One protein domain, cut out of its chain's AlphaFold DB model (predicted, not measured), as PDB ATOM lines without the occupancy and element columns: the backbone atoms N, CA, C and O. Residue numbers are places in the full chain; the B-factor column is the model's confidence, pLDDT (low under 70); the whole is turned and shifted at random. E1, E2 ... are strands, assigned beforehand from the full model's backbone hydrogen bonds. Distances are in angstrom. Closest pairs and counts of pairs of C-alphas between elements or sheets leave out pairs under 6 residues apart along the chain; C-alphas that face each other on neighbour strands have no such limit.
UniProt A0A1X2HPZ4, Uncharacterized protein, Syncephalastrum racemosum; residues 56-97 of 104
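What this domain is: This is residues 56 to 97 of the 104 residues of an uncharacterized protein of Syncephalastrum racemosum (UniProt A0A1X2HPZ4). With little regular structure, this is a flat piece in which the winding, unnamed residues 56 to 80 lead into a twisted two-stranded hairpin, E1 then E2. The winding part folds back on itself, residues 60 to 61 pairing antiparallel with 68 to 69. The printed part has 42 residues, no named helix and two named strands with 12 of them, in an antiparallel sheet of order E1 - E2; the class is all strand. It is only just compact, close to loose, with a radius of gyration of the C-alphas of 10.8 A and spans of 36 by 23 by 10 A.

Where its parts are: E1, residues 81 to 86, begins at C-alpha 81 (251.299, 260.999, 353.581) and is 15.1 A long. E2, residues 89 to 94, is 17.0 A long and ends at C-alpha 94 (255.191, 262.131, 355.093).

How they stand to each other: E1 and E2 form a hairpin with a tight link, antiparallel at 149 degrees. N 82 and O 93, 2.7 A apart, are within hydrogen-bond range.

The domain as a whole: The C-alphas farthest apart, of Ala 56 and Asp 96, are separated by 35.8 A. The printed part has no cut; residues 56 to 57 have pLDDT under 70.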
ATOM      1  N   ALA A  56     241.440 248.032 331.102       61.34
ATOM      2  CA  ALA A  56     242.068 249.163 330.446       61.34
ATOM      3  C   ALA A  56     241.683 250.488 331.111       61.34
ATOM      4  O   ALA A  56     240.599 251.035 330.887       61.34
ATOM      5  N   CYS A  57     242.598 251.020 331.917       66.62
ATOM      6  CA  CYS A  57     242.460 252.358 332.439       66.62
ATOM      7  C   CYS A  57     242.343 253.329 331.272       66.62
ATOM      8  O   CYS A  57     243.294 253.525 330.527       66.62
ATOM      9  N   SER A  58     241.171 253.946 331.108       74.69
ATOM     10  CA  SER A  58     240.960 254.961 330.065       74.69
ATOM     11  C   SER A  58     241.733 256.261 330.344       74.69
ATOM     12  O   SER A  58     241.732 257.162 329.512       74.69
ATOM     13  N   GLY A  59     242.355 256.371 331.524       78.69
ATOM     14  CA  GLY A  59     243.165 257.504 331.963       78.69
ATOM     15  C   GLY A  59     244.547 257.075 332.463       78.69
ATOM     16  O   GLY A  59     245.200 256.218 331.874       78.69
ATOM     17  N   TYR A  60     245.001 257.681 333.554       82.19
ATOM     18  CA  TYR A  60     246.287 257.418 334.186       82.19
ATOM     19  C   TYR A  60     246.171 256.339 335.273       82.19
ATOM     20  O   TYR A  60     245.298 256.410 336.137       82.19
ATOM     21  N   LEU A  61     247.067 255.351 335.246       84.56
ATOM     22  CA  LEU A  61     247.183 254.330 336.288       84.56
ATOM     23  C   LEU A  61     248.226 254.771 337.320       84.56
ATOM     24  O   LEU A  61     249.403 254.932 336.995       84.56
ATOM     25  N   CYS A  62     247.802 254.939 338.569       82.31
ATOM     26  CA  CYS A  62     248.697 255.233 339.681       82.31
ATOM     27  C   CYS A  62     249.581 254.013 339.959       82.31
ATOM     28  O   CYS A  62     249.055 252.943 340.251       82.31
ATOM     29  N   GLN A  63     250.907 254.152 339.886       76.56
ATOM     30  CA  GLN A  63     251.804 253.005 340.079       76.56
ATOM     31  C   GLN A  63     251.744 252.434 341.498       76.56
ATOM     32  O   GLN A  63     251.774 251.217 341.655       76.56
ATOM     33  N   ASP A  64     251.589 253.299 342.501       74.88
ATOM     34  CA  ASP A  64     251.612 252.887 343.906       74.88
ATOM     35  C   ASP A  64     250.304 252.184 344.292       74.88
ATOM     36  O   ASP A  64     250.287 251.019 344.671       74.88
ATOM     37  N   THR A  65     249.171 252.860 344.090       77.44
ATOM     38  CA  THR A  65     247.854 252.368 344.526       77.44
ATOM     39  C   THR A  65     247.143 251.489 343.502       77.44
ATOM     40  O   THR A  65     246.063 250.976 343.789       77.44
ATOM     41  N   GLN A  66     247.699 251.356 342.291       81.00
ATOM     42  CA  GLN A  66     247.053 250.715 341.136       81.00
ATOM     43  C   GLN A  66     245.658 251.303 340.830       81.00
ATOM     44  O   GLN A  66     244.824 250.674 340.178       81.00
ATOM     45  N   ALA A  67     245.393 252.529 341.299       81.44
ATOM     46  CA  ALA A  67     244.132 253.221 341.097       81.44
ATOM     47  C   ALA A  67     244.070 253.853 339.704       81.44
ATOM     48  O   ALA A  67     245.048 254.400 339.194       81.44
ATOM     49  N   CYS A  68     242.886 253.809 339.105       85.19
ATOM     50  CA  CYS A  68     242.628 254.376 337.796       85.19
ATOM     51  C   CYS A  68     242.068 255.795 337.924       85.19
ATOM     52  O   CYS A  68     240.980 255.977 338.476       85.19
ATOM     53  N   VAL A  69     242.776 256.800 337.415       86.19
ATOM     54  CA  VAL A  69     242.387 258.211 337.551       86.19
ATOM     55  C   VAL A  69     242.462 258.965 336.222       86.19
ATOM     56  O   VAL A  69     242.981 258.452 335.236       86.19
ATOM     57  N   LYS A  70     241.912 260.183 336.143       86.19
ATOM     58  CA  LYS A  70     241.933 260.976 334.896       86.19
ATOM     59  C   LYS A  70     243.290 261.620 334.650       86.19
ATOM     60  O   LYS A  70     243.769 261.614 333.520       86.19
ATOM     61  N   THR A  71     243.894 262.168 335.698       81.50
ATOM     62  CA  THR A  71     245.193 262.839 335.629       81.50
ATOM     63  C   THR A  71     246.114 262.347 336.743       81.50
ATOM     64  O   THR A  71     245.621 261.922 337.785       81.50
ATOM     65  N   PRO A  72     247.448 262.410 336.583       79.69
ATOM     66  CA  PRO A  72     248.375 261.976 337.630       79.69
ATOM     67  C   PRO A  72     248.101 262.658 338.979       79.69
ATOM     68  O   PRO A  72     248.104 262.014 340.024       79.69
ATOM     69  N   ILE A  73     247.744 263.948 338.970       83.00
ATOM     70  CA  ILE A  73     247.405 264.715 340.177       83.00
ATOM     71  C   ILE A  73     246.103 264.269 340.866       83.00
ATOM     72  O   ILE A  73     245.802 264.740 341.958       83.00
ATOM     73  N   ASP A  74     245.371 263.304 340.325       85.19
ATOM     74  CA  ASP A  74     244.235 262.676 341.008       85.19
ATOM     75  C   ASP A  74     244.647 261.421 341.795       85.19
ATOM     76  O   ASP A  74     243.852 260.891 342.569       85.19
ATOM     77  N   CYS A  75     245.888 260.941 341.648       85.94
ATOM     78  CA  CYS A  75     246.334 259.740 342.344       85.94
ATOM     79  C   CYS A  75     246.341 259.922 343.869       85.94
ATOM     80  O   CYS A  75     246.941 260.886 344.366       85.94
ATOM     81  N   PRO A  76     245.723 259.007 344.630       86.44
ATOM     82  CA  PRO A  76     245.815 259.030 346.080       86.44
ATOM     83  C   PRO A  76     247.247 258.711 346.520       86.44
ATOM     84  O   PRO A  76     247.896 257.837 345.948       86.44
ATOM     85  N   CYS A  77     247.726 259.424 347.538       85.44
ATOM     86  CA  CYS A  77     248.970 259.083 348.215       85.44
ATOM     87  C   CYS A  77     248.720 257.936 349.206       85.44
ATOM     88  O   CYS A  77     247.682 257.909 349.871       85.44
ATOM     89  N   GLU A  78     249.648 256.985 349.305       78.12
ATOM     90  CA  GLU A  78     249.527 255.880 350.258       78.12
ATOM     91  C   GLU A  78     249.781 256.333 351.704       78.12
ATOM     92  O   GLU A  78     250.692 257.115 351.981       78.12
ATOM     93  N   HIS A  79     249.028 255.767 352.653       74.00
ATOM     94  CA  HIS A  79     249.212 255.974 354.097       74.00
ATOM     95  C   HIS A  79     249.041 257.436 354.571       74.00
ATOM     96  O   HIS A  79     248.439 258.265 353.895       74.00
ATOM     97  N   SER A  80     249.540 257.750 355.777       74.88
ATOM     98  CA  SER A  80     249.549 259.082 356.414       74.88
ATOM     99  C   SER A  80     250.515 260.068 355.733       74.88
ATOM    100  O   SER A  80     251.286 260.771 356.395       74.88
ATOM    101  N   THR A  81     250.531 260.071 354.404       82.31
ATOM    102  CA  THR A  81     251.299 260.999 353.581       82.31
ATOM    103  C   THR A  81     250.379 262.104 353.064       82.31
ATOM    104  O   THR A  81     249.175 261.922 352.886       82.31
ATOM    105  N   THR A  82     250.940 263.294 352.886       83.44
ATOM    106  CA  THR A  82     250.246 264.468 352.363       83.44
ATOM    107  C   THR A  82     250.668 264.697 350.921       83.44
ATOM    108  O   THR A  82     251.849 264.621 350.577       83.44
ATOM    109  N   LYS A  83     249.682 264.985 350.072       87.06
ATOM    110  CA  LYS A  83     249.899 265.314 348.669       87.06
ATOM    111  C   LYS A  83     250.368 266.759 348.533       87.06
ATOM    112  O   LYS A  83     249.636 267.673 348.905       87.06
ATOM    113  N   CYS A  84     251.546 266.953 347.956       87.44
ATOM    114  CA  CYS A  84     252.127 268.266 347.709       87.44
ATOM    115  C   CYS A  84     252.228 268.550 346.207       87.44
ATOM    116  O   CYS A  84     252.870 267.774 345.492       87.44
ATOM    117  N   PRO A  85     251.624 269.643 345.711       85.75
ATOM    118  CA  PRO A  85     251.822 270.085 344.338       85.75
ATOM    119  C   PRO A  85     253.230 270.675 344.172       85.75
ATOM    120  O   PRO A  85     253.662 271.502 344.976       85.75
ATOM    121  N   VAL A  86     253.944 270.251 343.129       83.31
ATOM    122  CA  VAL A  86     255.287 270.732 342.771       83.31
ATOM    123  C   VAL A  86     255.261 271.113 341.293       83.31
ATOM    124  O   VAL A  86     255.393 270.258 340.417       83.31
ATOM    125  N   GLY A  87     255.038 272.400 341.011       80.25
ATOM    126  CA  GLY A  87     254.811 272.884 339.646       80.25
ATOM    127  C   GLY A  87     253.575 272.232 339.017       80.25
ATOM    128  O   GLY A  87     252.494 272.281 339.597       80.25
ATOM    129  N   ASP A  88     253.757 271.590 337.860       77.88
ATOM    130  CA  ASP A  88     252.709 270.845 337.139       77.88
ATOM    131  C   ASP A  88     252.570 269.376 337.592       77.88
ATOM    132  O   ASP A  88     251.776 268.613 337.035       77.88
ATOM    133  N   TRP A  89     253.357 268.950 338.585       78.75
ATOM    134  CA  TRP A  89     253.373 267.583 339.103       78.75
ATOM    135  C   TRP A  89     252.976 267.542 340.586       78.75
ATOM    136  O   TRP A  89     252.673 268.559 341.211       78.75
ATOM    137  N   TYR A  90     252.951 266.348 341.174       85.94
ATOM    138  CA  TYR A  90     252.705 266.165 342.601       85.94
ATOM    139  C   TYR A  90     253.691 265.166 343.199       85.94
ATOM    140  O   TYR A  90     254.184 264.261 342.528       85.94
ATOM    141  N   THR A  91     253.942 265.297 344.492       86.00
ATOM    142  CA  THR A  91     254.680 264.299 345.261       86.00
ATOM    143  C   THR A  91     253.965 264.019 346.573       86.00
ATOM    144  O   THR A  91     253.194 264.847 347.063       86.00
ATOM    145  N   CYS A  92     254.184 262.836 347.124       86.81
ATOM    146  CA  CYS A  92     253.619 262.427 348.400       86.81
ATOM    147  C   CYS A  92     254.725 262.507 349.452       86.81
ATOM    148  O   CYS A  92     255.715 261.780 349.368       86.81
ATOM    149  N   ILE A  93     254.566 263.393 350.434       87.69
ATOM    150  CA  ILE A  93     255.499 263.514 351.561       87.69
ATOM    151  C   ILE A  93     254.870 262.970 352.828       87.69
ATOM    152  O   ILE A  93     253.651 262.917 352.966       87.69
ATOM    153  N   ARG A  94     255.691 262.566 353.789       84.75
ATOM    154  CA  ARG A  94     255.191 262.131 355.093       84.75
ATOM    155  C   ARG A  94     254.472 263.301 355.784       84.75
ATOM    156  O   ARG A  94     254.908 264.440 355.669       84.75
ATOM    157  N   GLY A  95     253.350 263.039 356.462       79.50
ATOM    158  CA  GLY A  95     252.491 264.092 357.031       79.50
ATOM    159  C   GLY A  95     253.121 264.959 358.135       79.50
ATOM    160  O   GLY A  95     252.493 265.908 358.588       79.50
ATOM    161  N   ASP A  96     254.339 264.643 358.576       79.88
ATOM    162  CA  ASP A  96     255.173 265.469 359.457       79.88
ATOM    163  C   ASP A  96     256.019 266.510 358.697       79.88
ATOM    164  O   ASP A  96     256.644 267.363 359.325       79.88
ATOM    165  N   GLN A  97     256.032 266.466 357.362       81.19
ATOM    166  CA  GLN A  97     256.746 267.403 356.498       81.19
ATOM    167  C   GLN A  97     255.780 268.395 355.837       81.19
ATOM    168  O   GLN A  97     254.658 268.047 355.468       81.19
TER     169      GLN A  97